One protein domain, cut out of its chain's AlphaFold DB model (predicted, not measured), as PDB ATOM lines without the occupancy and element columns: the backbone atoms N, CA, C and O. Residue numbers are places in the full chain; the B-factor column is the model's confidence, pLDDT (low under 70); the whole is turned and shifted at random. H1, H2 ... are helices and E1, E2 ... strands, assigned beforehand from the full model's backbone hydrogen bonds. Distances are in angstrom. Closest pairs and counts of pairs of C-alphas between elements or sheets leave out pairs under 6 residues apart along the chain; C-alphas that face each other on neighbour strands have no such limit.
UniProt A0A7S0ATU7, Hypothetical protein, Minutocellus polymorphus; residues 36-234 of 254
ATOM      1  N   TYR A  36     -21.305 -48.011 -28.105       78.75
ATOM      2  CA  TYR A  36     -21.444 -46.963 -29.115       78.75
ATOM      3  C   TYR A  36     -22.581 -47.301 -30.071       78.75
ATOM      4  O   TYR A  36     -22.652 -48.412 -30.591       78.75
ATOM      5  N   HIS A  37     -23.432 -46.316 -30.301       75.19
ATOM      6  CA  HIS A  37     -24.521 -46.376 -31.254       75.19
ATOM      7  C   HIS A  37     -24.950 -44.952 -31.602       75.19
ATOM      8  O   HIS A  37     -24.796 -44.029 -30.789       75.19
ATOM      9  N   PHE A  38     -25.524 -44.783 -32.788       81.56
ATOM     10  CA  PHE A  38     -26.224 -43.563 -33.155       81.56
ATOM     11  C   PHE A  38     -27.725 -43.838 -33.230       81.56
ATOM     12  O   PHE A  38     -28.157 -44.693 -34.001       81.56
ATOM     13  N   ASN A  39     -28.507 -43.113 -32.426       82.88
ATOM     14  CA  ASN A  39     -29.969 -43.132 -32.501       82.88
ATOM     15  C   ASN A  39     -30.441 -41.958 -33.351       82.88
ATOM     16  O   ASN A  39     -30.013 -40.830 -33.095       82.88
ATOM     17  N   PHE A  40     -31.385 -42.200 -34.258       80.19
ATOM     18  CA  PHE A  40     -32.165 -41.110 -34.849       80.19
ATOM     19  C   PHE A  40     -33.493 -40.940 -34.113       80.19
ATOM     20  O   PHE A  40     -33.745 -39.894 -33.515       80.19
ATOM     21  N   HIS A  41     -34.294 -42.005 -34.064       94.69
ATOM     22  CA  HIS A  41     -35.610 -41.990 -33.437       94.69
ATOM     23  C   HIS A  41     -35.698 -42.953 -32.256       94.69
ATOM     24  O   HIS A  41     -35.224 -44.088 -32.304       94.69
ATOM     25  N   PHE A  42     -36.365 -42.504 -31.197       95.88
ATOM     26  CA  PHE A  42     -36.741 -43.338 -30.061       95.88
ATOM     27  C   PHE A  42     -38.172 -43.825 -30.256       95.88
ATOM     28  O   PHE A  42     -39.060 -43.021 -30.530       95.88
ATOM     29  N   ALA A  43     -38.401 -45.124 -30.079       96.88
ATOM     30  CA  ALA A  43     -39.741 -45.693 -30.082       96.88
ATOM     31  C   ALA A  43     -40.447 -45.401 -28.754       96.88
ATOM     32  O   ALA A  43     -41.562 -44.882 -28.725       96.88
ATOM     33  N   ASN A  44     -39.788 -45.744 -27.643       97.62
ATOM     34  CA  ASN A  44     -40.294 -45.533 -26.292       97.62
ATOM     35  C   ASN A  44     -39.185 -45.763 -25.253       97.62
ATOM     36  O   ASN A  44     -38.146 -46.351 -25.555       97.62
ATOM     37  N   ALA A  45     -39.429 -45.365 -24.006       96.62
ATOM     38  CA  ALA A  45     -38.590 -45.741 -22.873       96.62
ATOM     39  C   ALA A  45     -39.437 -45.967 -21.615       96.62
ATOM     40  O   ALA A  45     -40.438 -45.280 -21.410       96.62
ATOM     41  N   PHE A  46     -39.049 -46.908 -20.758       96.50
ATOM     42  CA  PHE A  46     -39.774 -47.218 -19.523       96.50
ATOM     43  C   PHE A  46     -38.860 -47.827 -18.454       96.50
ATOM     44  O   PHE A  46     -37.742 -48.240 -18.735       96.50
ATOM     45  N   GLU A  47     -39.343 -47.873 -17.212       95.88
ATOM     46  CA  GLU A  47     -38.685 -48.597 -16.119       95.88
ATOM     47  C   GLU A  47     -39.239 -50.025 -16.063       95.88
ATOM     48  O   GLU A  47     -40.462 -50.205 -16.133       95.88
ATOM     49  N   ASP A  48     -38.363 -51.027 -15.981       96.06
ATOM     50  CA  ASP A  48     -38.775 -52.416 -15.786       96.06
ATOM     51  C   ASP A  48     -38.999 -52.768 -14.301       96.06
ATOM     52  O   ASP A  48     -38.893 -51.919 -13.415       96.06
ATOM     53  N   ASP A  49     -39.365 -54.023 -14.027       95.50
ATOM     54  CA  ASP A  49     -39.751 -54.467 -12.684       95.50
ATOM     55  C   ASP A  49     -38.528 -54.612 -11.757       95.50
ATOM     56  O   ASP A  49     -38.674 -54.587 -10.534       95.50
ATOM     57  N   ASP A  50     -37.327 -54.706 -12.340       95.06
ATOM     58  CA  ASP A  50     -36.040 -54.765 -11.644       95.06
ATOM     59  C   ASP A  50     -35.440 -53.359 -11.427       95.06
ATOM     60  O   ASP A  50     -34.403 -53.208 -10.777       95.06
ATOM     61  N   GLY A  51     -36.110 -52.313 -11.924       94.19
ATOM     62  CA  GLY A  51     -35.693 -50.919 -11.798       94.19
ATOM     63  C   GLY A  51     -34.687 -50.463 -12.856       94.19
ATOM     64  O   GLY A  51     -34.118 -49.379 -12.706       94.19
ATOM     65  N   ASN A  52     -34.469 -51.240 -13.920       96.69
ATOM     66  CA  ASN A  52     -33.668 -50.798 -15.060       96.69
ATOM     67  C   ASN A  52     -34.463 -49.823 -15.929       96.69
ATOM     68  O   ASN A  52     -35.692 -49.880 -16.006       96.69
ATOM     69  N   VAL A  53     -33.751 -48.957 -16.646       96.88
ATOM     70  CA  VAL A  53     -34.311 -48.130 -17.714       96.88
ATOM     71  C   VAL A  53     -34.150 -48.870 -19.038       96.88
ATOM     72  O   VAL A  53     -33.032 -49.140 -19.474       96.88
ATOM     73  N   VAL A  54     -35.273 -49.177 -19.677       97.44
ATOM     74  CA  VAL A  54     -35.349 -49.796 -21.000       97.44
ATOM     75  C   VAL A  54     -35.625 -48.709 -22.029       97.44
ATOM     76  O   VAL A  54     -36.551 -47.913 -21.857       97.44
ATOM     77  N   ILE A  55     -34.823 -48.667 -23.088       96.62
ATOM     78  CA  ILE A  55     -34.910 -47.691 -24.173       96.62
ATOM     79  C   ILE A  55     -34.976 -48.472 -25.478       96.62
ATOM     80  O   ILE A  55     -34.033 -49.180 -25.821       96.62
ATOM     81  N   ASP A  56     -36.078 -48.315 -26.201       97.19
ATOM     82  CA  ASP A  56     -36.227 -48.869 -27.538       97.19
ATOM     83  C   ASP A  56     -36.005 -47.760 -28.568       97.19
ATOM     84  O   ASP A  56     -36.652 -46.704 -28.511       97.19
ATOM     85  N   SER A  57     -35.113 -47.993 -29.523       95.50
ATOM     86  CA  SER A  57     -34.741 -47.000 -30.529       95.50
ATOM     87  C   SER A  57     -34.420 -47.622 -31.881       95.50
ATOM     88  O   SER A  57     -34.162 -48.819 -32.010       95.50
ATOM     89  N   VAL A  58     -34.456 -46.771 -32.904       93.81
ATOM     90  CA  VAL A  58     -33.903 -47.072 -34.218       93.81
ATOM     91  C   VAL A  58     -32.445 -46.622 -34.245       93.81
ATOM     92  O   VAL A  58     -32.139 -45.436 -34.064       93.81
ATOM     93  N   LEU A  59     -31.560 -47.592 -34.459       89.88
ATOM     94  CA  LEU A  59     -30.112 -47.441 -34.466       89.88
ATOM     95  C   LEU A  59     -29.516 -47.685 -35.845       89.88
ATOM     96  O   LEU A  59     -30.015 -48.495 -36.622       89.88
ATOM     97  N   THR A  60     -28.381 -47.042 -36.090       84.62
ATOM     98  CA  THR A  60     -27.460 -47.381 -37.176       84.62
ATOM     99  C   THR A  60     -26.018 -47.360 -36.658       84.62
ATOM    100  O   THR A  60     -25.681 -46.577 -35.763       84.62
ATOM    101  N   ASP A  61     -25.159 -48.223 -37.206       80.06
ATOM    102  CA  ASP A  61     -23.740 -48.297 -36.821       80.06
ATOM    103  C   ASP A  61     -22.971 -47.049 -37.265       80.06
ATOM    104  O   ASP A  61     -22.071 -46.568 -36.569       80.06
ATOM    105  N   THR A  62     -23.331 -46.517 -38.435       77.06
ATOM    106  CA  THR A  62     -22.748 -45.306 -39.013       77.06
ATOM    107  C   THR A  62     -23.837 -44.383 -39.533       77.06
ATOM    108  O   THR A  62     -24.925 -44.813 -39.916       77.06
ATOM    109  N   VAL A  63     -23.539 -43.087 -39.529       71.94
ATOM    110  CA  VAL A  63     -24.448 -42.054 -40.020       71.94
ATOM    111  C   VAL A  63     -23.928 -41.541 -41.339       71.94
ATOM    112  O   VAL A  63     -22.827 -40.998 -41.397       71.94
ATOM    113  N   ASP A  64     -24.762 -41.657 -42.358       70.38
ATOM    114  CA  ASP A  64     -24.647 -40.883 -43.580       70.38
ATOM    115  C   ASP A  64     -26.015 -40.243 -43.841       70.38
ATOM    116  O   ASP A  64     -27.001 -40.924 -44.128       70.38
ATOM    117  N   LEU A  65     -26.091 -38.926 -43.639       65.44
ATOM    118  CA  LEU A  65     -27.317 -38.148 -43.838       65.44
ATOM    119  C   LEU A  65     -27.516 -37.746 -45.304       65.44
ATOM    120  O   LEU A  65     -28.450 -37.003 -45.603       65.44
ATOM    121  N   GLY A  66     -26.634 -38.180 -46.209       63.00
ATOM    122  CA  GLY A  66     -26.700 -37.836 -47.622       63.00
ATOM    123  C   GLY A  66     -26.565 -36.337 -47.883       63.00
ATOM    124  O   GLY A  66     -26.985 -35.864 -48.932       63.00
ATOM    125  N   THR A  67     -26.004 -35.562 -46.946       62.81
ATOM    126  CA  THR A  67     -25.877 -34.097 -47.072       62.81
ATOM    127  C   THR A  67     -24.913 -33.672 -48.176       62.81
ATOM    128  O   THR A  67     -24.954 -32.526 -48.610       62.81
ATOM    129  N   GLU A  68     -24.062 -34.596 -48.623       67.44
ATOM    130  CA  GLU A  68     -23.155 -34.428 -49.761       67.44
ATOM    131  C   GLU A  68     -23.781 -34.902 -51.090       67.44
ATOM    132  O   GLU A  68     -23.162 -34.759 -52.146       67.44
ATOM    133  N   LEU A  69     -24.992 -35.477 -51.065       70.06
ATOM    134  CA  LEU A  69     -25.699 -35.928 -52.264       70.06
ATOM    135  C   LEU A  69     -26.431 -34.757 -52.930       70.06
ATOM    136  O   LEU A  69     -26.992 -33.891 -52.260       70.06
ATOM    137  N   ASP A  70     -26.462 -34.754 -54.263       74.12
ATOM    138  CA  ASP A  70     -27.254 -33.795 -55.031       74.12
ATOM    139  C   ASP A  70     -28.755 -34.063 -54.802       74.12
ATOM    140  O   ASP A  70     -29.257 -35.103 -55.237       74.12
ATOM    141  N   PRO A  71     -29.506 -33.142 -54.167       68.06
ATOM    142  CA  PRO A  71     -30.920 -33.355 -53.859       68.06
ATOM    143  C   PRO A  71     -31.813 -33.390 -55.111       68.06
ATOM    144  O   PRO A  71     -32.999 -33.701 -55.004       68.06
ATOM    145  N   SER A  72     -31.280 -33.036 -56.288       72.94
ATOM    146  CA  SER A  72     -31.987 -33.118 -57.570       72.94
ATOM    147  C   SER A  72     -31.903 -34.497 -58.231       72.94
ATOM    148  O   SER A  72     -32.667 -34.770 -59.160       72.94
ATOM    149  N   VAL A  73     -31.027 -35.378 -57.736       69.44
ATOM    150  CA  VAL A  73     -30.867 -36.751 -58.221       69.44
ATOM    151  C   VAL A  73     -31.505 -37.705 -57.207       69.44
ATOM    152  O   VAL A  73     -31.264 -37.577 -56.005       69.44
ATOM    153  N   PRO A  74     -32.333 -38.673 -57.637       66.06
ATOM    154  CA  PRO A  74     -32.883 -39.652 -56.714       66.06
ATOM    155  C   PRO A  74     -31.788 -40.418 -55.964       66.06
ATOM    156  O   PRO A  74     -30.789 -40.818 -56.557       66.06
ATOM    157  N   VAL A  75     -31.990 -40.676 -54.669       65.12
ATOM    158  CA  VAL A  75     -30.963 -41.294 -53.805       65.12
ATOM    159  C   VAL A  75     -30.459 -42.646 -54.325       65.12
ATOM    160  O   VAL A  75     -29.280 -42.940 -54.197       65.12
ATOM    161  N   TRP A  76     -31.315 -43.438 -54.976       65.06
ATOM    162  CA  TRP A  76     -30.947 -44.734 -55.564       65.06
ATOM    163  C   TRP A  76     -30.102 -44.624 -56.847       65.06
ATOM    164  O   TRP A  76     -29.573 -45.625 -57.317       65.06
ATOM    165  N   GLU A  77     -30.002 -43.431 -57.436       70.81
ATOM    166  CA  GLU A  77     -29.092 -43.111 -58.548       70.81
ATOM    167  C   GLU A  77     -27.855 -42.346 -58.062       70.81
ATOM    168  O   GLU A  77     -26.781 -42.476 -58.647       70.81
ATOM    169  N   ALA A  78     -28.006 -41.543 -57.005       68.19
ATOM    170  CA  ALA A  78     -26.957 -40.689 -56.453       68.19
ATOM    171  C   ALA A  78     -26.025 -41.413 -55.474       68.19
ATOM    172  O   ALA A  78     -24.902 -40.957 -55.257       68.19
ATOM    173  N   ALA A  79     -26.486 -42.501 -54.858       70.69
ATOM    174  CA  ALA A  79     -25.778 -43.169 -53.781       70.69
ATOM    175  C   ALA A  79     -25.767 -44.686 -53.976       70.69
ATOM    176  O   ALA A  79     -26.748 -45.284 -54.426       70.69
ATOM    177  N   ASP A  80     -24.652 -45.313 -53.604       76.75
ATOM    178  CA  ASP A  80     -24.599 -46.763 -53.472       76.75
ATOM    179  C   ASP A  80     -25.285 -47.141 -52.162       76.75
ATOM    180  O   ASP A  80     -24.719 -46.993 -51.077       76.75
ATOM    181  N   LEU A  81     -26.542 -47.577 -52.260       73.38
ATOM    182  CA  LEU A  81     -27.339 -47.952 -51.096       73.38
ATOM    183  C   LEU A  81     -26.674 -49.066 -50.279       73.38
ATOM    184  O   LEU A  81     -26.950 -49.144 -49.085       73.38
ATOM    185  N   ASP A  82     -25.769 -49.853 -50.873       75.69
ATOM    186  CA  ASP A  82     -25.015 -50.927 -50.220       75.69
ATOM    187  C   ASP A  82     -23.969 -50.424 -49.209       75.69
ATOM    188  O   ASP A  82     -23.577 -51.168 -48.303       75.69
ATOM    189  N   GLU A  83     -23.542 -49.166 -49.333       77.44
ATOM    190  CA  GLU A  83     -22.567 -48.520 -48.443       77.44
ATOM    191  C   GLU A  83     -23.224 -47.894 -47.199       77.44
ATOM    192  O   GLU A  83     -22.541 -47.565 -46.226       77.44
ATOM    193  N   PHE A  84     -24.557 -47.765 -47.180       77.19
ATOM    194  CA  PHE A  84     -25.275 -47.264 -46.008       77.19
ATOM    195  C   PHE A  84     -25.449 -48.362 -44.962       77.19
ATOM    196  O   PHE A  84     -25.849 -49.490 -45.260       77.19
ATOM    197  N   SER A  85     -25.212 -48.005 -43.701       80.56
ATOM    198  CA  SER A  85     -25.525 -48.887 -42.581       80.56
ATOM    199  C   SER A  85     -27.047 -49.041 -42.441       80.56
ATOM    200  O   SER A  85     -27.754 -48.029 -42.367       80.56
ATOM    201  N   PRO A  86     -27.572 -50.280 -42.397       82.06
ATOM    202  CA  PRO A  86     -29.000 -50.513 -42.236       82.06
ATOM    203  C   PRO A  86     -29.470 -50.118 -40.837       82.06
ATOM    204  O   PRO A  86     -28.765 -50.315 -39.843       82.06
ATOM    205  N   GLY A  87     -30.706 -49.626 -40.769       87.12
ATOM    206  CA  GLY A  87     -31.389 -49.381 -39.506       87.12
ATOM    207  C   GLY A  87     -31.716 -50.683 -38.770       87.12
ATOM    208  O   GLY A  87     -31.983 -51.722 -39.387       87.12
ATOM    209  N   ARG A  88     -31.736 -50.631 -37.440       91.12
ATOM    210  CA  ARG A  88     -32.186 -51.721 -36.564       91.12
ATOM    211  C   ARG A  88     -33.067 -51.179 -35.450       91.12
ATOM    212  O   ARG A  88     -32.823 -50.083 -34.964       91.12
ATOM    213  N   TYR A  89     -34.076 -51.948 -35.050       94.94
ATOM    214  CA  TYR A  89     -34.825 -51.675 -33.827       94.94
ATOM    215  C   TYR A  89     -34.125 -52.425 -32.708       94.94
ATOM    216  O   TYR A  89     -34.179 -53.660 -32.665       94.94
ATOM    217  N   ASP A  90     -33.503 -51.674 -31.815       95.00
ATOM    218  CA  ASP A  90     -32.697 -52.205 -30.731       95.00
ATOM    219  C   ASP A  90     -33.274 -51.768 -29.383       95.00
ATOM    220  O   ASP A  90     -33.847 -50.686 -29.233       95.00
ATOM    221  N   ARG A  91     -33.104 -52.640 -28.391       96.25
ATOM    222  CA  ARG A  91     -33.447 -52.405 -26.994       96.25
ATOM    223  C   ARG A  91     -32.176 -52.273 -26.176       96.25
ATOM    224  O   ARG A  91     -31.420 -53.234 -26.027       96.25
ATOM    225  N   LEU A  92     -31.979 -51.098 -25.596       95.75
ATOM    226  CA  LEU A  92     -30.938 -50.816 -24.620       95.75
ATOM    227  C   LEU A  92     -31.526 -50.930 -23.209       95.75
ATOM    228  O   LEU A  92     -32.490 -50.242 -22.878       95.75
ATOM    229  N   THR A  93     -30.933 -51.772 -22.366       96.56
ATOM    230  CA  THR A  93     -31.290 -51.883 -20.944       96.56
ATOM    231  C   THR A  93     -30.158 -51.333 -20.092       96.56
ATOM    232  O   THR A  93     -29.007 -51.758 -20.219       96.56
ATOM    233  N   VAL A  94     -30.485 -50.374 -19.229       96.38
ATOM    234  CA  VAL A  94     -29.528 -49.612 -18.426       96.38
ATOM    235  C   VAL A  94     -29.895 -49.715 -16.951       96.38
ATOM    236  O   VAL A  94     -30.973 -49.284 -16.552       96.38
ATOM    237  N   ASP A  95     -28.982 -50.215 -16.120       94.94
ATOM    238  CA  ASP A  95     -29.115 -50.112 -14.666       94.94
ATOM    239  C   ASP A  95     -28.792 -48.672 -14.224       94.94
ATOM    240  O   ASP A  95     -27.637 -48.246 -14.342       94.94
ATOM    241  N   PRO A  96     -29.761 -47.907 -13.687       91.88
ATOM    242  CA  PRO A  96     -29.550 -46.511 -13.306       91.88
ATOM    243  C   PRO A  96     -28.529 -46.322 -12.173       91.88
ATOM    244  O   PRO A  96     -28.049 -45.203 -11.966       91.88
ATOM    245  N   ASN A  97     -28.192 -47.382 -11.431       89.56
ATOM    246  CA  ASN A  97     -27.182 -47.351 -10.373       89.56
ATOM    247  C   ASN A  97     -25.773 -47.678 -10.887       89.56
ATOM    248  O   ASN A  97     -24.810 -47.519 -10.137       89.56
ATOM    249  N   GLY A  98     -25.648 -48.131 -12.139       84.44
ATOM    250  CA  GLY A  98     -24.374 -48.509 -12.749       84.44
ATOM    251  C   GLY A  98     -23.706 -49.721 -12.093       84.44
ATOM    252  O   GLY A  98     -22.488 -49.861 -12.191       84.44
ATOM    253  N   ILE A  99     -24.472 -50.570 -11.397       88.31
ATOM    254  CA  ILE A  99     -23.956 -51.799 -10.778       88.31
ATOM    255  C   ILE A  99     -23.792 -52.868 -11.858       88.31
ATOM    256  O   ILE A  99     -22.781 -53.572 -11.891       88.31
ATOM    257  N   ASN A 100     -24.771 -52.963 -12.758       91.56
ATOM    258  CA  ASN A 100     -24.759 -53.887 -13.883       91.56
ATOM    259  C   ASN A 100     -24.333 -53.190 -15.181       91.56
ATOM    260  O   ASN A 100     -24.653 -52.025 -15.428       91.56
ATOM    261  N   ALA A 101     -23.626 -53.929 -16.038       91.62
ATOM    262  CA  ALA A 101     -23.315 -53.467 -17.384       91.62
ATOM    263  C   ALA A 101     -24.603 -53.315 -18.206       91.62
ATOM    264  O   ALA A 101     -25.510 -54.141 -18.106       91.62
ATOM    265  N   SER A 102     -24.666 -52.274 -19.039       93.69
ATOM    266  CA  SER A 102     -25.787 -52.095 -19.964       93.69
ATOM    267  C   SER A 102     -25.784 -53.182 -21.038       93.69
ATOM    268  O   SER A 102     -24.720 -53.603 -21.499       93.69
ATOM    269  N   THR A 103     -26.967 -53.609 -21.464       94.12
ATOM    270  CA  THR A 103     -27.141 -54.607 -22.528       94.12
ATOM    271  C   THR A 103     -27.860 -53.991 -23.717       94.12
ATOM    272  O   THR A 103     -28.698 -53.109 -23.550       94.12
ATOM    273  N   MET A 104     -27.523 -54.450 -24.921       92.31
ATOM    274  CA  MET A 104     -28.164 -54.024 -26.162       92.31
ATOM    275  C   MET A 104     -28.574 -55.263 -26.954       92.31
ATOM    276  O   MET A 104     -27.751 -56.153 -27.176       92.31
ATOM    277  N   GLU A 105     -29.843 -55.328 -27.336       93.56
ATOM    278  CA  GLU A 105     -30.434 -56.445 -28.069       93.56
ATOM    279  C   GLU A 105     -31.117 -55.933 -29.336       93.56
ATOM    280  O   GLU A 105     -31.955 -55.037 -29.269       93.56
ATOM    281  N   THR A 106     -30.804 -56.536 -30.481       93.25
ATOM    282  CA  THR A 106     -31.513 -56.259 -31.733       93.25
ATOM    283  C   THR A 106     -32.792 -57.077 -31.828       93.25
ATOM    284  O   THR A 106     -32.748 -58.305 -31.874       93.25
ATOM    285  N   ILE A 107     -33.924 -56.384 -31.929       95.62
ATOM    286  CA  ILE A 107     -35.268 -56.966 -32.029       95.62
ATOM    287  C   ILE A 107     -35.707 -57.074 -33.493       95.62
ATOM    288  O   ILE A 107     -36.301 -58.076 -33.883       95.62
ATOM    289  N   CYS A 108     -35.420 -56.066 -34.324       93.44
ATOM    290  CA  CYS A 108     -35.807 -56.081 -35.736       93.44
ATOM    291  C   CYS A 108     -34.694 -55.558 -36.645       93.44
ATOM    292  O   CYS A 108     -34.088 -54.522 -36.385       93.44
ATOM    293  N   LYS A 109     -34.477 -56.274 -37.751       90.62
ATOM    294  CA  LYS A 109     -33.449 -56.006 -38.766       90.62
ATOM    295  C   LYS A 109     -34.031 -55.659 -40.137       90.62
ATOM    296  O   LYS A 109     -33.314 -55.644 -41.128       90.62
ATOM    297  N   ARG A 110     -35.332 -55.382 -40.236       90.06
ATOM    298  CA  ARG A 110     -35.978 -55.014 -41.507       90.06
ATOM    299  C   ARG A 110     -35.937 -53.508 -41.766       90.06
ATOM    300  O   ARG A 110     -36.913 -52.917 -42.214       90.06
ATOM    301  N   GLU A 111     -34.796 -52.910 -41.442       89.88
ATOM    302  CA  GLU A 111     -34.523 -51.479 -41.589       89.88
ATOM    303  C   GLU A 111     -35.643 -50.583 -41.046       89.88
ATOM    304  O   GLU A 111     -36.194 -49.759 -41.778       89.88
ATOM    305  N   PRO A 112     -36.041 -50.782 -39.778       93.31
ATOM    306  CA  PRO A 112     -37.117 -50.016 -39.187       93.31
ATOM    307  C   PRO A 112     -36.753 -48.534 -39.110       93.31
ATOM    308  O   PRO A 112     -35.625 -48.194 -38.774       93.31
ATOM    309  N   GLU A 113     -37.726 -47.665 -39.359       94.00
ATOM    310  CA  GLU A 113     -37.640 -46.221 -39.125       94.00
ATOM    311  C   GLU A 113     -39.011 -45.663 -38.714       94.00
ATOM    312  O   GLU A 113     -40.028 -46.360 -38.810       94.00
ATOM    313  N   PHE A 114     -39.049 -44.414 -38.245       96.25
ATOM    314  CA  PHE A 114     -40.268 -43.738 -37.776       96.25
ATOM    315  C   PHE A 114     -41.093 -44.593 -36.792       96.25
ATOM    316  O   PHE A 114     -42.250 -44.943 -37.067       96.25
ATOM    317  N   PRO A 115     -40.496 -45.010 -35.660       97.31
ATOM    318  CA  PRO A 115     -41.176 -45.874 -34.719       97.31
ATOM    319  C   PRO A 115     -42.321 -45.148 -34.018       97.31
ATOM    320  O   PRO A 115     -42.176 -44.045 -33.502       97.31
ATOM    321  N   THR A 116     -43.459 -45.826 -33.947       97.06
ATOM    322  CA  THR A 116     -44.676 -45.366 -33.288       97.06
ATOM    323  C   THR A 116     -45.152 -46.422 -32.304       97.06
ATOM    324  O   THR A 116     -45.259 -47.601 -32.638       97.06
ATOM    325  N   VAL A 117     -45.494 -45.993 -31.095       97.50
ATOM    326  CA  VAL A 117     -46.230 -46.788 -30.101       97.50
ATOM    327  C   VAL A 117     -47.577 -46.113 -29.826       97.50
ATOM    328  O   VAL A 117     -47.710 -44.910 -30.075       97.50
ATOM    329  N   PRO A 118     -48.591 -46.825 -29.299       96.56
ATOM    330  CA  PRO A 118     -49.816 -46.172 -28.852       96.56
ATOM    331  C   PRO A 118     -49.494 -45.033 -27.876       96.56
ATOM    332  O   PRO A 118     -48.806 -45.243 -26.878       96.56
ATOM    333  N   GLN A 119     -50.001 -43.823 -28.131       94.81
ATOM    334  CA  GLN A 119     -49.620 -42.627 -27.365       94.81
ATOM    335  C   GLN A 119     -49.856 -42.781 -25.850       94.81
ATOM    336  O   GLN A 119     -49.061 -42.303 -25.040       94.81
ATOM    337  N   ALA A 120     -50.909 -43.505 -25.454       95.75
ATOM    338  CA  ALA A 120     -51.225 -43.798 -24.053       95.75
ATOM    339  C   ALA A 120     -50.159 -44.661 -23.334       95.75
ATOM    340  O   ALA A 120     -50.127 -44.696 -22.100       95.75
ATOM    341  N   LEU A 121     -49.284 -45.333 -24.091       96.94
ATOM    342  CA  LEU A 121     -48.154 -46.127 -23.604       96.94
ATOM    343  C   LEU A 121     -46.812 -45.384 -23.652       96.94
ATOM    344  O   LEU A 121     -45.795 -45.953 -23.259       96.94
ATOM    345  N   SER A 122     -46.788 -44.114 -24.061       95.50
ATOM    346  CA  SER A 122     -45.573 -43.302 -23.982       95.50
ATOM    347  C   SER A 122     -45.042 -43.262 -22.542       95.50
ATOM    348  O   SER A 122     -45.775 -42.957 -21.593       95.50
ATOM    349  N   GLY A 123     -43.771 -43.622 -22.359       95.44
ATOM    350  CA  GLY A 123     -43.140 -43.709 -21.041       95.44
ATOM    351  C   GLY A 123     -43.509 -44.962 -20.229       95.44
ATOM    352  O   GLY A 123     -43.182 -45.036 -19.038       95.44
ATOM    353  N   ARG A 124     -44.260 -45.906 -20.810       96.12
ATOM    354  CA  ARG A 124     -44.748 -47.139 -20.170       96.12
ATOM    355  C   ARG A 124     -44.278 -48.361 -20.944       96.12
ATOM    356  O   ARG A 124     -43.993 -48.278 -22.130       96.12
ATOM    357  N   ARG A 125     -44.245 -49.508 -20.264       96.75
ATOM    358  CA  ARG A 125     -43.949 -50.793 -20.899       96.75
ATOM    359  C   ARG A 125     -44.910 -51.034 -22.068       96.75
ATOM    360  O   ARG A 125     -46.123 -50.944 -21.885       96.75
ATOM    361  N   HIS A 126     -44.349 -51.375 -23.222       97.50
ATOM    362  CA  HIS A 126     -45.067 -51.725 -24.445       97.50
ATOM    363  C   HIS A 126     -44.545 -53.060 -24.992       97.50
ATOM    364  O   HIS A 126     -43.432 -53.494 -24.674       97.50
ATOM    365  N   ARG A 127     -45.367 -53.735 -25.790       97.12
ATOM    366  CA  ARG A 127     -45.024 -54.943 -26.545       97.12
ATOM    367  C   ARG A 127     -44.875 -54.649 -28.031       97.12
ATOM    368  O   ARG A 127     -44.025 -55.258 -28.666       97.12
ATOM    369  N   TYR A 128     -45.701 -53.771 -28.579       98.50
ATOM    370  CA  TYR A 128     -45.787 -53.510 -30.004       98.50
ATOM    371  C   TYR A 128     -45.228 -52.135 -30.343       98.50
ATOM    372  O   TYR A 128     -45.617 -51.125 -29.757       98.50
ATOM    373  N   ALA A 129     -44.347 -52.105 -31.333       98.31
ATOM    374  CA  ALA A 129     -43.950 -50.883 -32.013       98.31
ATOM    375  C   ALA A 129     -44.263 -51.018 -33.501       98.31
ATOM    376  O   ALA A 129     -44.143 -52.097 -34.082       98.31
ATOM    377  N   TYR A 130     -44.673 -49.920 -34.115       98.50
ATOM    378  CA  TYR A 130     -45.003 -49.859 -35.529       98.50
ATOM    379  C   TYR A 130     -43.975 -48.992 -36.224       98.50
ATOM    380  O   TYR A 130     -43.750 -47.865 -35.792       98.50
ATOM    381  N   THR A 131     -43.363 -49.493 -37.285       97.88
ATOM    382  CA  THR A 131     -42.319 -48.766 -38.018       97.88
ATOM    383  C   THR A 131     -42.613 -48.846 -39.510       97.88
ATOM    384  O   THR A 131     -43.291 -49.772 -39.965       97.88
ATOM    385  N   VAL A 132     -42.060 -47.924 -40.294       96.19
ATOM    386  CA  VAL A 132     -41.792 -48.266 -41.697       96.19
ATOM    387  C   VAL A 132     -40.626 -49.250 -41.740       96.19
ATOM    388  O   VAL A 132     -39.918 -49.416 -40.746       96.19
ATOM    389  N   GLY A 133     -40.422 -49.915 -42.867       92.94
ATOM    390  CA  GLY A 133     -39.260 -50.768 -43.081       92.94
ATOM    391  C   GLY A 133     -38.990 -51.032 -44.553       92.94
ATOM    392  O   GLY A 133     -39.812 -50.713 -45.420       92.94
ATOM    393  N   ALA A 134     -37.870 -51.681 -44.845       89.06
ATOM    394  CA  ALA A 134     -37.528 -52.090 -46.203       89.06
ATOM    395  C   ALA A 134     -38.444 -53.219 -46.724       89.06
ATOM    396  O   ALA A 134     -38.974 -54.039 -45.963       89.06
ATOM    397  N   HIS A 135     -38.604 -53.324 -48.053       83.44
ATOM    398  CA  HIS A 135     -39.406 -54.393 -48.682       83.44
ATOM    399  C   HIS A 135     -38.961 -55.805 -48.270       83.44
ATOM    400  O   HIS A 135     -39.785 -56.721 -48.285       83.44
ATOM    401  N   LYS A 136     -37.693 -56.000 -47.891       73.19
ATOM    402  CA  LYS A 136     -37.114 -57.262 -47.399       73.19
ATOM    403  C   LYS A 136     -36.175 -56.986 -46.227       73.19
ATOM    404  O   LYS A 136     -35.724 -55.863 -46.055       73.19
ATOM    405  N   GLU A 137     -35.872 -58.013 -45.440       72.19
ATOM    406  CA  GLU A 137     -34.794 -57.945 -44.446       72.19
ATOM    407  C   GLU A 137     -33.433 -57.797 -45.136       72.19
ATOM    408  O   GLU A 137     -33.193 -58.469 -46.144       72.19
ATOM    409  N   TYR A 138     -32.536 -56.965 -44.588       67.88
ATOM    410  CA  TYR A 138     -31.244 -56.689 -45.233       67.88
ATOM    411  C   TYR A 138     -30.369 -57.950 -45.341       67.88
ATOM    412  O   TYR A 138     -29.613 -58.106 -46.294       67.88
ATOM    413  N   GLU A 139     -30.498 -58.900 -44.407       64.69
ATOM    414  CA  GLU A 139     -29.752 -60.171 -44.432       64.69
ATOM    415  C   GLU A 139     -30.155 -61.072 -45.613       64.69
ATOM    416  O   GLU A 139     -29.413 -61.976 -45.993       64.69
ATOM    417  N   LEU A 140     -31.319 -60.815 -46.220       63.66
ATOM    418  CA  LEU A 140     -31.799 -61.497 -47.423       63.66
ATOM    419  C   LEU A 140     -31.388 -60.771 -48.715       63.66
ATOM    420  O   LEU A 140     -31.726 -61.239 -49.810       63.66
ATOM    421  N   LEU A 141     -30.695 -59.631 -48.616       63.31
ATOM    422  CA  LEU A 141     -30.094 -58.968 -49.768       63.31
ATOM    423  C   LEU A 141     -28.856 -59.761 -50.227       63.31
ATOM    424  O   LEU A 141     -28.148 -60.325 -49.393       63.31
ATOM    425  N   PRO A 142     -28.561 -59.831 -51.540       54.50
ATOM    426  CA  PRO A 142     -27.460 -60.647 -52.071       54.50
ATOM    427  C   PRO A 142     -26.076 -60.357 -51.466       54.50
ATOM    428  O   PRO A 142     -25.204 -61.221 -51.469       54.50
ATOM    429  N   ASN A 143     -25.876 -59.143 -50.964       59.41
ATOM    430  CA  ASN A 143     -24.661 -58.656 -50.316       59.41
ATOM    431  C   ASN A 143     -24.753 -58.653 -48.773       59.41
ATOM    432  O   ASN A 143     -23.744 -58.387 -48.119       59.41
ATOM    433  N   GLY A 144     -25.932 -58.931 -48.197       61.47
ATOM    434  CA  GLY A 144     -26.221 -58.821 -46.763       61.47
ATOM    435  C   GLY A 144     -26.007 -57.416 -46.190       61.47
ATOM    436  O   GLY A 144     -25.710 -57.287 -45.002       61.47
ATOM    437  N   LYS A 145     -26.061 -56.385 -47.039       64.19
ATOM    438  CA  LYS A 145     -25.684 -55.003 -46.736       64.19
ATOM    439  C   LYS A 145     -26.632 -54.021 -47.418       64.19
ATOM    440  O   LYS A 145     -27.358 -54.384 -48.336       64.19
ATOM    441  N   GLY A 146     -26.556 -52.775 -46.971       65.81
ATOM    442  CA  GLY A 146     -27.221 -51.647 -47.592       65.81
ATOM    443  C   GLY A 146     -28.533 -51.241 -46.953       65.81
ATOM    444  O   GLY A 146     -29.024 -51.890 -46.029       65.81
ATOM    445  N   LYS A 147     -29.073 -50.134 -47.464       73.25
ATOM    446  CA  LYS A 147     -30.329 -49.531 -47.029       73.25
ATOM    447  C   LYS A 147     -31.369 -49.566 -48.150       73.25
ATOM    448  O   LYS A 147     -31.227 -48.885 -49.165       73.25
ATOM    449  N   GLY A 148     -32.433 -50.336 -47.971       72.12
ATOM    450  CA  GLY A 148     -33.624 -50.299 -48.806       72.12
ATOM    451  C   GLY A 148     -34.463 -49.037 -48.584       72.12
ATOM    452  O   GLY A 148     -34.426 -48.383 -47.544       72.12
ATOM    453  N   ALA A 149     -35.271 -48.688 -49.582       78.06
ATOM    454  CA  ALA A 149     -36.276 -47.646 -49.415       78.06
ATOM    455  C   ALA A 149     -37.421 -48.113 -48.495       78.06
ATOM    456  O   ALA A 149     -37.710 -49.309 -48.404       78.06
ATOM    457  N   ASN A 150     -38.119 -47.157 -47.873       87.50
ATOM    458  CA  ASN A 150     -39.285 -47.418 -47.025       87.50
ATOM    459  C   ASN A 150     -40.439 -47.982 -47.864       87.50
ATOM    460  O   ASN A 150     -41.200 -47.242 -48.490       87.50
ATOM    461  N   GLY A 151     -40.546 -49.306 -47.887       91.44
ATOM    462  CA  GLY A 151     -41.434 -50.063 -48.766       91.44
ATOM    463  C   GLY A 151     -42.393 -50.995 -48.039       91.44
ATOM    464  O   GLY A 151     -43.112 -51.775 -48.665       91.44
ATOM    465  N   SER A 152     -42.385 -50.969 -46.711       95.50
ATOM    466  CA  SER A 152     -43.241 -51.797 -45.875       95.50
ATOM    467  C   SER A 152     -43.624 -51.089 -44.583       95.50
ATOM    468  O   SER A 152     -42.963 -50.138 -44.169       95.50
ATOM    469  N   ILE A 153     -44.682 -51.583 -43.947       97.69
ATOM    470  CA  ILE A 153     -45.013 -51.289 -42.551       97.69
ATOM    471  C   ILE A 153     -44.737 -52.550 -41.741       97.69
ATOM    472  O   ILE A 153     -45.073 -53.654 -42.183       97.69
ATOM    473  N   LEU A 154     -44.153 -52.378 -40.560       98.06
ATOM    474  CA  LEU A 154     -43.841 -53.438 -39.613       98.06
ATOM    475  C   LEU A 154     -44.683 -53.270 -38.346       98.06
ATOM    476  O   LEU A 154     -44.848 -52.158 -37.847       98.06
ATOM    477  N   LYS A 155     -45.167 -54.385 -37.794       98.50
ATOM    478  CA  LYS A 155     -45.636 -54.493 -36.405       98.50
ATOM    479  C   LYS A 155     -44.617 -55.351 -35.673       98.50
ATOM    480  O   LYS A 155     -44.652 -56.576 -35.756       98.50
ATOM    481  N   ILE A 156     -43.688 -54.688 -35.000       98.38
ATOM    482  CA  ILE A 156     -42.614 -55.314 -34.236       98.38
ATOM    483  C   ILE A 156     -43.185 -55.796 -32.909       98.38
ATOM    484  O   ILE A 156     -43.723 -55.000 -32.139       98.38
ATOM    485  N   ASP A 157     -43.053 -57.093 -32.631       97.81
ATOM    486  CA  ASP A 157     -43.348 -57.661 -31.316       97.81
ATOM    487  C   ASP A 157     -42.059 -57.692 -30.489       97.81
ATOM    488  O   ASP A 157     -41.248 -58.611 -30.573       97.81
ATOM    489  N   ALA A 158     -41.868 -56.664 -29.668       95.75
ATOM    490  CA  ALA A 158     -40.690 -56.474 -28.833       95.75
ATOM    491  C   ALA A 158     -40.607 -57.448 -27.641       95.75
ATOM    492  O   ALA A 158     -39.698 -57.338 -26.813       95.75
ATOM    493  N   ARG A 159     -41.574 -58.368 -27.506       94.44
ATOM    494  CA  ARG A 159     -41.545 -59.472 -26.538       94.44
ATOM    495  C   ARG A 159     -41.198 -60.803 -27.204       94.44
ATOM    496  O   ARG A 159     -40.499 -61.606 -26.596       94.44
ATOM    497  N   ASP A 160     -41.730 -61.056 -28.394       95.62
ATOM    498  CA  ASP A 160     -41.441 -62.249 -29.194       95.62
ATOM    499  C   ASP A 160     -41.118 -61.818 -30.633       95.62
ATOM    500  O   ASP A 160     -42.022 -61.791 -31.474       95.62
ATOM    501  N   PRO A 161     -39.848 -61.472 -30.933       94.44
ATOM    502  CA  PRO A 161     -39.453 -60.930 -32.234       94.44
ATOM    503  C   PRO A 161     -39.859 -61.806 -33.426       94.44
ATOM    504  O   PRO A 161     -40.106 -61.284 -34.513       94.44
ATOM    505  N   ALA A 162     -40.005 -63.122 -33.217       94.00
ATOM    506  CA  ALA A 162     -40.453 -64.075 -34.231       94.00
ATOM    507  C   ALA A 162     -41.935 -63.915 -34.634       94.00
ATOM    508  O   ALA A 162     -42.370 -64.533 -35.605       94.00
ATOM    509  N   GLN A 163     -42.719 -63.115 -33.903       95.81
ATOM    510  CA  GLN A 163     -44.101 -62.749 -34.249       95.81
ATOM    511  C   GLN A 163     -44.197 -61.395 -34.957       95.81
ATOM    512  O   GLN A 163     -45.310 -60.920 -35.174       95.81
ATOM    513  N   THR A 164     -43.070 -60.754 -35.279       97.06
ATOM    514  CA  THR A 164     -43.077 -59.496 -36.028       97.06
ATOM    515  C   THR A 164     -43.761 -59.697 -37.379       97.06
ATOM    516  O   THR A 164     -43.400 -60.590 -38.143       97.06
ATOM    517  N   GLU A 165     -44.747 -58.853 -37.667       97.50
ATOM    518  CA  GLU A 165     -45.508 -58.873 -38.916       97.50
ATOM    519  C   GLU A 165     -45.002 -57.778 -39.852       97.50
ATOM    520  O   GLU A 165     -44.552 -56.718 -39.406       97.50
ATOM    521  N   ALA A 166     -45.136 -58.000 -41.158       96.75
ATOM    522  CA  ALA A 166     -44.794 -57.002 -42.158       96.75
ATOM    523  C   ALA A 166     -45.771 -57.025 -43.331       96.75
ATOM    524  O   ALA A 166     -46.083 -58.084 -43.876       96.75
ATOM    525  N   TYR A 167     -46.170 -55.842 -43.788       97.19
ATOM    526  CA  TYR A 167     -46.865 -55.673 -45.058       97.19
ATOM    527  C   TYR A 167     -45.967 -54.910 -46.026       97.19
ATOM    528  O   TYR A 167     -45.662 -53.742 -45.796       97.19
ATOM    529  N   ALA A 168     -45.529 -55.572 -47.098       94.94
ATOM    530  CA  ALA A 168     -44.737 -54.952 -48.155       94.94
ATOM    531  C   ALA A 168     -45.648 -54.425 -49.270       94.94
ATOM    532  O   ALA A 168     -46.498 -55.154 -49.785       94.94
ATOM    533  N   PHE A 169     -45.441 -53.168 -49.649       94.44
ATOM    534  CA  PHE A 169     -46.126 -52.533 -50.769       94.44
ATOM    535  C   PHE A 169     -45.526 -52.966 -52.110       94.44
ATOM    536  O   PHE A 169     -44.549 -53.725 -52.174       94.44
ATOM    537  N   LEU A 170     -46.114 -52.491 -53.210       91.62
ATOM    538  CA  LEU A 170     -45.545 -52.730 -54.531       91.62
ATOM    539  C   LEU A 170     -44.147 -52.084 -54.654       91.62
ATOM    540  O   LEU A 170     -43.841 -51.121 -53.953       91.62
ATOM    541  N   PRO A 171     -43.279 -52.554 -55.570       86.56
ATOM    542  CA  PRO A 171     -41.899 -52.054 -55.672       86.56
ATOM    543  C   PRO A 171     -41.739 -50.559 -56.000       86.56
ATOM    544  O   PRO A 171     -40.645 -50.024 -55.885       86.56
ATOM    545  N   HIS A 172     -42.801 -49.905 -56.468       86.62
ATOM    546  CA  HIS A 172     -42.846 -48.479 -56.814       86.62
ATOM    547  C   HIS A 172     -43.672 -47.655 -55.815       86.62
ATOM    548  O   HIS A 172     -43.908 -46.470 -56.047       86.62
ATOM    549  N   GLU A 173     -44.142 -48.299 -54.749       92.25
ATOM    550  CA  GLU A 173     -44.905 -47.686 -53.676       92.25
ATOM    551  C   GLU A 173     -44.013 -47.496 -52.454       92.25
ATOM    552  O   GLU A 173     -43.349 -48.434 -52.003       92.25
ATOM    553  N   PHE A 174     -44.023 -46.281 -51.914       91.62
ATOM    554  CA  PHE A 174     -43.193 -45.880 -50.784       91.62
ATOM    555  C   PHE A 174     -44.066 -45.315 -49.675       91.62
ATOM    556  O   PHE A 174     -45.018 -44.582 -49.938       91.62
ATOM    557  N   VAL A 175     -43.748 -45.665 -48.435       94.25
ATOM    558  CA  VAL A 175     -44.574 -45.354 -47.265       94.25
ATOM    559  C   VAL A 175     -43.833 -44.442 -46.289       94.25
ATOM    560  O   VAL A 175     -42.625 -44.581 -46.082       94.25
ATOM    561  N   GLY A 176     -44.563 -43.484 -45.717       91.75
ATOM    562  CA  GLY A 176     -44.078 -42.586 -44.664       91.75
ATOM    563  C   GLY A 176     -44.500 -43.029 -43.261       91.75
ATOM    564  O   GLY A 176     -45.130 -44.073 -43.094       91.75
ATOM    565  N   GLU A 177     -44.181 -42.211 -42.253       96.62
ATOM    566  CA  GLU A 177     -44.575 -42.461 -40.862       96.62
ATOM    567  C   GLU A 177     -46.080 -42.751 -40.740       96.62
ATOM    568  O   GLU A 177     -46.930 -42.026 -41.260       96.62
ATOM    569  N   GLN A 178     -46.402 -43.832 -40.031       96.50
ATOM    570  CA  GLN A 178     -47.758 -44.181 -39.637       96.50
ATOM    571  C   GLN A 178     -48.093 -43.641 -38.252       96.50
ATOM    572  O   GLN A 178     -47.294 -43.735 -37.328       96.50
ATOM    573  N   VAL A 179     -49.331 -43.188 -38.080       97.25
ATOM    574  CA  VAL A 179     -49.889 -42.886 -36.758       97.25
ATOM    575  C   VAL A 179     -50.748 -44.050 -36.273       97.25
ATOM    576  O   VAL A 179     -51.469 -44.674 -37.055       97.25
ATOM    577  N   PHE A 180     -50.686 -44.337 -34.972       98.31
ATOM    578  CA  PHE A 180     -51.569 -45.307 -34.329       98.31
ATOM    579  C   PHE A 180     -52.855 -44.631 -33.847       98.31
ATOM    580  O   PHE A 180     -52.816 -43.673 -33.071       98.31
ATOM    581  N   CYS A 181     -53.995 -45.184 -34.250       97.81
ATOM    582  CA  CYS A 181     -55.324 -44.716 -33.877       97.81
ATOM    583  C   CYS A 181     -56.041 -45.821 -33.081       97.81
ATOM    584  O   CYS A 181     -56.383 -46.847 -33.674       97.81
ATOM    585  N   PRO A 182     -56.290 -45.671 -31.767       97.38
ATOM    586  CA  PRO A 182     -57.008 -46.689 -31.002       97.38
ATOM    587  C   PRO A 182     -58.431 -46.891 -31.542       97.38
ATOM    588  O   PRO A 182     -59.083 -45.945 -31.996       97.38
ATOM    589  N   LYS A 183     -58.936 -48.128 -31.480       97.19
ATOM    590  CA  LYS A 183     -60.349 -48.411 -31.773       97.19
ATOM    591  C   LYS A 183     -61.225 -47.677 -30.758       97.19
ATOM    592  O   LYS A 183     -60.860 -47.544 -29.592       97.19
ATOM    593  N   VAL A 184     -62.403 -47.228 -31.191       94.88
ATOM    594  CA  VAL A 184     -63.345 -46.517 -30.316       94.88
ATOM    595  C   VAL A 184     -63.648 -47.363 -29.076       94.88
ATOM    596  O   VAL A 184     -64.086 -48.508 -29.188       94.88
ATOM    597  N   GLY A 185     -63.407 -46.792 -27.895       93.75
ATOM    598  CA  GLY A 185     -63.614 -47.456 -26.605       93.75
ATOM    599  C   GLY A 185     -62.533 -48.468 -26.200       93.75
ATOM    600  O   GLY A 185     -62.681 -49.108 -25.158       93.75
ATOM    601  N   ALA A 186     -61.460 -48.632 -26.979       95.75
ATOM    602  CA  ALA A 186     -60.332 -49.469 -26.592       95.75
ATOM    603  C   ALA A 186     -59.457 -48.767 -25.545       95.75
ATOM    604  O   ALA A 186     -58.996 -47.647 -25.748       95.75
ATOM    605  N   ASP A 187     -59.168 -49.463 -24.446       96.19
ATOM    606  CA  ASP A 187     -58.102 -49.083 -23.524       96.19
ATOM    607  C   ASP A 187     -56.841 -49.889 -23.858       96.19
ATOM    608  O   ASP A 187     -56.666 -51.032 -23.423       96.19
ATOM    609  N   VAL A 188     -55.963 -49.279 -24.654       96.75
ATOM    610  CA  VAL A 188     -54.700 -49.885 -25.109       96.75
ATOM    611  C   VAL A 188     -53.669 -50.049 -23.990       96.75
ATOM    612  O   VAL A 188     -52.628 -50.664 -24.203       96.75
ATOM    613  N   THR A 189     -53.947 -49.539 -22.786       96.44
ATOM    614  CA  THR A 189     -53.087 -49.750 -21.613       96.44
ATOM    615  C   THR A 189     -53.381 -51.067 -20.893       96.44
ATOM    616  O   THR A 189     -52.591 -51.495 -20.050       96.44
ATOM    617  N   GLN A 190     -54.489 -51.740 -21.232       96.75
ATOM    618  CA  GLN A 190     -54.835 -53.032 -20.648       96.75
ATOM    619  C   GLN A 190     -54.022 -54.176 -21.271       96.75
ATOM    620  O   GLN A 190     -53.809 -54.199 -22.490       96.75
ATOM    621  N   PRO A 191     -53.637 -55.195 -20.478       92.69
ATOM    622  CA  PRO A 191     -52.966 -56.383 -20.993       92.69
ATOM    623  C   PRO A 191     -53.726 -57.019 -22.165       92.69
ATOM    624  O   PRO A 191     -54.927 -57.276 -22.083       92.69
ATOM    625  N   GLY A 192     -53.019 -57.273 -23.267       93.69
ATOM    626  CA  GLY A 192     -53.595 -57.882 -24.471       93.69
ATOM    627  C   GLY A 192     -54.535 -56.972 -25.271       93.69
ATOM    628  O   GLY A 192     -55.280 -57.477 -26.105       93.69
ATOM    629  N   SER A 193     -54.539 -55.663 -25.003       97.25
ATOM    630  CA  SER A 193     -55.332 -54.677 -25.756       97.25
ATOM    631  C   SER A 193     -54.484 -53.629 -26.481       97.25
ATOM    632  O   SER A 193     -55.030 -52.734 -27.115       97.25
ATOM    633  N   GLU A 194     -53.160 -53.737 -26.396       97.88
ATOM    634  CA  GLU A 194     -52.206 -52.751 -26.908       97.88
ATOM    635  C   GLU A 194     -52.321 -52.487 -28.419       97.88
ATOM    636  O   GLU A 194     -52.159 -51.355 -28.867       97.88
ATOM    637  N   ASP A 195     -52.646 -53.511 -29.204       98.25
ATOM    638  CA  ASP A 195     -52.801 -53.441 -30.657       98.25
ATOM    639  C   ASP A 195     -54.257 -53.262 -31.110       98.25
ATOM    640  O   ASP A 195     -54.549 -53.374 -32.298       98.25
ATOM    641  N   LYS A 196     -55.188 -52.951 -30.197       98.44
ATOM    642  CA  LYS A 196     -56.594 -52.665 -30.534       98.44
ATOM    643  C   LYS A 196     -56.743 -51.301 -31.195       98.44
ATOM    644  O   LYS A 196     -57.281 -50.357 -30.614       98.44
ATOM    645  N   GLY A 197     -56.261 -51.197 -32.421       98.06
ATOM    646  CA  GLY A 197     -56.192 -49.948 -33.154       98.06
ATOM    647  C   GLY A 197     -56.039 -50.146 -34.647       98.06
ATOM    648  O   GLY A 197     -56.133 -51.252 -35.181       98.06
ATOM    649  N   TYR A 198     -55.802 -49.021 -35.296       98.62
ATOM    650  CA  TYR A 198     -55.506 -48.908 -36.704       98.62
ATOM    651  C   TYR A 198     -54.174 -48.194 -36.890       98.62
ATOM    652  O   TYR A 198     -53.791 -47.364 -36.065       98.62
ATOM    653  N   LEU A 199     -53.514 -48.467 -38.010       98.62
ATOM    654  CA  LEU A 199     -52.456 -47.600 -38.518       98.62
ATOM    655  C   LEU A 199     -52.991 -46.788 -39.683       98.62
ATOM    656  O   LEU A 199     -53.653 -47.341 -40.563       98.62
ATOM    657  N   VAL A 200     -52.681 -45.498 -39.693       98.00
ATOM    658  CA  VAL A 200     -52.995 -44.596 -40.803       98.00
ATOM    659  C   VAL A 200     -51.694 -44.008 -41.326       98.00
ATOM    660  O   VAL A 200     -50.895 -43.499 -40.544       98.00
ATOM    661  N   THR A 201     -51.474 -44.087 -42.635       97.06
ATOM    662  CA  THR A 201     -50.292 -43.511 -43.293       97.06
ATOM    663  C   THR A 201     -50.601 -43.130 -44.741       97.06
ATOM    664  O   THR A 201     -51.683 -43.428 -45.260       97.06
ATOM    665  N   PHE A 202     -49.651 -42.464 -45.387       97.12
ATOM    666  CA  PHE A 202     -49.666 -42.148 -46.806       97.12
ATOM    667  C   PHE A 202     -48.686 -43.043 -47.564       97.12
ATOM    668  O   PHE A 202     -47.561 -43.279 -47.123       97.12
ATOM    669  N   VAL A 203     -49.128 -43.506 -48.729       96.25
ATOM    670  CA  VAL A 203     -48.340 -44.302 -49.668       96.25
ATOM    671  C   VAL A 203     -48.244 -43.530 -50.973       96.25
ATOM    672  O   VAL A 203     -49.264 -43.193 -51.574       96.25
ATOM    673  N   GLU A 204     -47.025 -43.236 -51.397       94.94
ATOM    674  CA  GLU A 204     -46.719 -42.594 -52.671       94.94
ATOM    675  C   GLU A 204     -46.461 -43.657 -53.744       94.94
ATOM    676  O   GLU A 204     -45.610 -44.522 -53.552       94.94
ATOM    677  N   ASP A 205     -47.133 -43.562 -54.894       92.94
ATOM    678  CA  ASP A 205     -46.767 -44.293 -56.111       92.94
ATOM    679  C   ASP A 205     -45.887 -43.408 -57.000       92.94
ATOM    680  O   ASP A 205     -46.306 -42.360 -57.505       92.94
ATOM    681  N   ARG A 206     -44.643 -43.839 -57.216       88.19
ATOM    682  CA  ARG A 206     -43.653 -43.081 -57.991       88.19
ATOM    683  C   ARG A 206     -43.797 -43.203 -59.503       88.19
ATOM    684  O   ARG A 206     -43.125 -42.464 -60.220       88.19
ATOM    685  N   ARG A 207     -44.653 -44.091 -60.013       90.44
ATOM    686  CA  ARG A 207     -44.878 -44.225 -61.463       90.44
ATOM    687  C   ARG A 207     -45.686 -43.065 -62.023       90.44
ATOM    688  O   ARG A 207     -45.447 -42.658 -63.157       90.44
ATOM    689  N   ASP A 208     -46.654 -42.578 -61.252       92.00
ATOM    690  CA  ASP A 208     -47.603 -41.543 -61.669       92.00
ATOM    691  C   ASP A 208     -47.692 -40.353 -60.699       92.00
ATOM    692  O   ASP A 208     -48.499 -39.452 -60.927       92.00
ATOM    693  N   LEU A 209     -46.832 -40.314 -59.670       92.94
ATOM    694  CA  LEU A 209     -46.808 -39.291 -58.621       92.94
ATOM    695  C   LEU A 209     -48.184 -39.133 -57.970       92.94
ATOM    696  O   LEU A 209     -48.748 -38.041 -57.914       92.94
ATOM    697  N   THR A 210     -48.746 -40.238 -57.488       96.31
ATOM    698  CA  THR A 210     -50.011 -40.230 -56.746       96.31
ATOM    699  C   THR A 210     -49.793 -40.613 -55.293       96.31
ATOM    700  O   THR A 210     -48.809 -41.256 -54.942       96.31
ATOM    701  N   THR A 211     -50.714 -40.190 -54.428       97.62
ATOM    702  CA  THR A 211     -50.692 -40.541 -53.008       97.62
ATOM    703  C   THR A 211     -52.021 -41.164 -52.620       97.62
ATOM    704  O   THR A 211     -53.085 -40.629 -52.939       97.62
ATOM    705  N   ASP A 212     -51.961 -42.270 -51.889       97.88
ATOM    706  CA  ASP A 212     -53.111 -42.881 -51.242       97.88
ATOM    707  C   ASP A 212     -52.951 -42.809 -49.720       97.88
ATOM    708  O   ASP A 212     -51.897 -43.145 -49.183       97.88
ATOM    709  N   MET A 213     -54.002 -42.407 -49.007       97.81
ATOM    710  CA  MET A 213     -54.098 -42.629 -47.565       97.81
ATOM    711  C   MET A 213     -54.587 -44.055 -47.325       97.81
ATOM    712  O   MET A 213     -55.625 -44.461 -47.856       97.81
ATOM    713  N   VAL A 214     -53.863 -44.820 -46.518       98.44
ATOM    714  CA  VAL A 214     -54.177 -46.218 -46.212       98.44
ATOM    715  C   VAL A 214     -54.465 -46.395 -44.729       98.44
ATOM    716  O   VAL A 214     -53.849 -45.748 -43.884       98.44
ATOM    717  N   VAL A 215     -55.409 -47.283 -44.425       98.69
ATOM    718  CA  VAL A 215     -55.798 -47.641 -43.059       98.69
ATOM    719  C   VAL A 215     -55.640 -49.142 -42.882       98.69
ATOM    720  O   VAL A 215     -56.258 -49.905 -43.621       98.69
ATOM    721  N   PHE A 216     -54.856 -49.573 -41.899       98.81
ATOM    722  CA  PHE A 216     -54.645 -50.982 -41.558       98.81
ATOM    723  C   PHE A 216     -55.313 -51.320 -40.231       98.81
ATOM    724  O   PHE A 216     -55.247 -50.518 -39.304       98.81
ATOM    725  N   ASP A 217     -55.905 -52.510 -40.121       98.62
ATOM    726  CA  ASP A 217     -56.154 -53.120 -38.810       98.62
ATOM    727  C   ASP A 217     -54.849 -53.736 -38.313       98.62
ATOM    728  O   ASP A 217     -54.144 -54.393 -39.080       98.62
ATOM    729  N   VAL A 218     -54.548 -53.552 -37.035       98.44
ATOM    730  CA  VAL A 218     -53.392 -54.192 -36.399       98.44
ATOM    731  C   VAL A 218     -53.782 -55.069 -35.219       98.44
ATOM    732  O   VAL A 218     -52.895 -55.642 -34.593       98.44
ATOM    733  N   GLU A 219     -55.074 -55.237 -34.931       98.12
ATOM    734  CA  GLU A 219     -55.526 -56.029 -33.787       98.12
ATOM    735  C   GLU A 219     -55.350 -57.533 -34.018       98.12
ATOM    736  O   GLU A 219     -55.984 -58.143 -34.884       98.12
ATOM    737  N   GLY A 220     -54.553 -58.155 -33.153       97.50
ATOM    738  CA  GLY A 220     -54.301 -59.585 -33.173       97.50
ATOM    739  C   GLY A 220     -53.217 -59.994 -34.168       97.50
ATOM    740  O   GLY A 220     -52.580 -59.178 -34.831       97.50
ATOM    741  N   LYS A 221     -52.980 -61.307 -34.223       96.50
ATOM    742  CA  LYS A 221     -51.926 -61.907 -35.043       96.50
ATOM    743  C   LYS A 221     -52.338 -61.996 -36.516       96.50
ATOM    744  O   LYS A 221     -53.412 -62.517 -36.829       96.50
ATOM    745  N   GLY A 222     -51.446 -61.566 -37.402       97.75
ATOM    746  CA  GLY A 222     -51.597 -61.576 -38.858       97.75
ATOM    747  C   GLY A 222     -52.609 -60.550 -39.365       97.75
ATOM    748  O   GLY A 222     -53.151 -60.713 -40.458       97.75
ATOM    749  N   ALA A 223     -52.958 -59.548 -38.554       98.19
ATOM    750  CA  ALA A 223     -53.905 -58.511 -38.951       98.19
ATOM    751  C   ALA A 223     -53.273 -57.547 -39.957       98.19
ATOM    752  O   ALA A 223     -53.885 -57.280 -40.993       98.19
ATOM    753  N   LEU A 224     -52.025 -57.130 -39.707       98.38
ATOM    754  CA  LEU A 224     -51.293 -56.217 -40.581       98.38
ATOM    755  C   LEU A 224     -51.080 -56.839 -41.969       98.38
ATOM    756  O   LEU A 224     -51.256 -56.186 -42.996       98.38
ATOM    757  N   GLU A 225     -50.753 -58.132 -42.003       97.62
ATOM    758  CA  GLU A 225     -50.420 -58.869 -43.229       97.62
ATOM    759  C   GLU A 225     -51.607 -59.034 -44.191       97.62
ATOM    760  O   GLU A 225     -51.409 -59.283 -45.380       97.62
ATOM    761  N   LYS A 226     -52.849 -58.851 -43.716       98.12
ATOM    762  CA  LYS A 226     -54.049 -58.863 -44.576       98.12
ATOM    763  C   LYS A 226     -54.115 -57.659 -45.514       98.12
ATOM    764  O   LYS A 226     -54.891 -57.686 -46.469       98.12
ATOM    765  N   GLY A 227     -53.309 -56.629 -45.263       97.81
ATOM    766  CA  GLY A 227     -53.303 -55.401 -46.038       97.81
ATOM    767  C   GLY A 227     -54.291 -54.349 -45.534       97.81
ATOM    768  O   GLY A 227     -54.936 -54.527 -44.497       97.81
ATOM    769  N   PRO A 228     -54.399 -53.224 -46.257       98.19
ATOM    770  CA  PRO A 228     -55.206 -52.100 -45.816       98.19
ATOM    771  C   PRO A 228     -56.703 -52.436 -45.856       98.19
ATOM    772  O   PRO A 228     -57.218 -52.939 -46.854       98.19
ATOM    773  N   LEU A 229     -57.423 -52.077 -44.790       98.44
ATOM    774  CA  LEU A 229     -58.889 -52.060 -44.748       98.44
ATOM    775  C   LEU A 229     -59.470 -51.028 -45.718       98.44
ATOM    776  O   LEU A 229     -60.548 -51.226 -46.276       98.44
ATOM    777  N   ALA A 230     -58.769 -49.907 -45.879       98.38
ATOM    778  CA  ALA A 230     -59.155 -48.830 -46.770       98.38
ATOM    779  C   ALA A 230     -57.921 -48.241 -47.447       98.38
ATOM    780  O   ALA A 230     -56.870 -48.081 -46.825       98.38
ATOM    781  N   ARG A 231     -58.083 -47.883 -48.719       98.06
ATOM    782  CA  ARG A 231     -57.104 -47.153 -49.518       98.06
ATOM    783  C   ARG A 231     -57.834 -46.030 -50.245       98.06
ATOM    784  O   ARG A 231     -58.729 -46.293 -51.045       98.06
ATOM    785  N   ILE A 232     -57.506 -44.790 -49.903       98.25
ATOM    786  CA  ILE A 232     -58.235 -43.587 -50.308       98.25
ATOM    787  C   ILE A 232     -57.303 -42.718 -51.145       98.25
ATOM    788  O   ILE A 232     -56.305 -42.213 -50.638       98.25
ATOM    789  N   ARG A 233     -57.657 -42.517 -52.416       97.94
ATOM    790  CA  ARG A 233     -56.906 -41.654 -53.330       97.94
ATOM    791  C   ARG A 233     -56.965 -40.203 -52.881       97.94
ATOM    792  O   ARG A 233     -58.048 -39.618 -52.823       97.94
ATOM    793  N   MET A 234     -55.799 -39.618 -52.629       97.88
ATOM    794  CA  MET A 234     -55.687 -38.186 -52.397       97.88
ATOM    795  C   MET A 234     -55.911 -37.431 -53.717       97.88
ATOM    796  O   MET A 234     -55.491 -37.899 -54.778       97.88
TER     797      MET A 234
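AT A GLANCE: This is residues 36 to 234 of the 254 residues of the protein "Hypothetical protein" of Minutocellus polymorphus (UniProt A0A7S0ATU7). Three twisted sheets are stacked face to face, with E5 to E8 as the middle layer, E1 to E4 over one of its faces and E9 to E13 over the other. The strands of adjoining sheets run nearly along one another, and the short helix H1 lies off the stack, on a loop that joins E2 to E3. The printed part has 199 residues, with E1, E2, H1 and then E3 to E13 along the chain; the class is mostly strand, although under half of the residues are in named elements. The sheets E1 E2 E3 E4 and E5 E6 E7 E8 run in those orders, antiparallel throughout, and the third is branched at E11 with antiparallel pairs. The whole is compact, with a radius of gyration of the C-alphas of 17.5 A and spans of 51 by 42 by 27 A.

IN THESE COORDINATES: E1, residues 38 to 47, begins at C-alpha 38 at (-26.224, -43.563, -33.155), measures 21.7 A and bends by 91 degrees at residue 41. E2, residues 53 to 60, measures 20.6 A and bends by 56 degrees at residue 57. H1 is residues 75 to 78. E3, residues 88 to 94, measures 18.5 A, and E4 is residues 103 to 108. E5 is residues 113 to 116, beginning at C-alpha 113 at (-37.640, -46.221, -39.125). E6, residues 128 to 134, and E7, residues 150 to 157, measure 18.2 A and 19.2 A. E8 is residues 165 to 168, E9 173 to 175 and E10 179 to 182. E11, residues 197 to 205, measures 25.5 A, and E12, residues 210 to 217, measures 22.9 A. E13, residues 228 to 233, ends at C-alpha 233 at (-56.906, -41.654, -53.330).

HOW THE PARTS SIT: The three sheets form a stack of sheets, face to face in turn. In the first, E1 and E2 are a hairpin, with N 46 and O 54 within hydrogen-bond range at 2.9 A. E2 and E3 have N 55 and O 92 at 2.8 A, and the hairpin E3 and E4 has N 91 and O 105 at 2.8 A. This sheet faces E5 E6 E7 E8 with 45 pairs of C-alphas within 10 A, their strands at 16 degrees; the closest C-alphas of E1 and E5 are those of Ala 43 and Pro 115, 4.9 A apart. E5 to E8 are a meander, each strand the antiparallel neighbour of the one before, with N 116 and O 130 at 2.8 A, N 131 and O 154 at 3.1 A, and N 155 and O 165 at 2.9 A. Its strands stand at 13 degrees to those of the third sheet; the closest C-alphas of E7 and E9 are those of Gly 151 and Phe 174, 5.0 A apart. E10 to E13 are a second meander. E9, with N 174 and O 204 at 2.9 A, and E10, with N 181 and O 198 at 2.8 A, lie on one side of E11. E12, with N 203 and O 212 at 2.8 A, lies on the other side, and E13 pairs with E12 through N 213 and O 232 at 2.8 A. H1 is not on any of the three sheets; it is too short for an O i to N i+4 pair, and its 1 O i to N i+3 pair is within range.

THE WHOLE: The C-alphas of Ile 99 and Asp 208 are the two farthest apart, 57.0 A. The printed part has no cut. The links E2 to H1, E5 to E6, E6 to E7 and E10 to E11 are long. Mean pLDDT of the printed part is 89.8; residues 65 to 68, 71, 73 to 76, 78 and 138 to 146 are under 70.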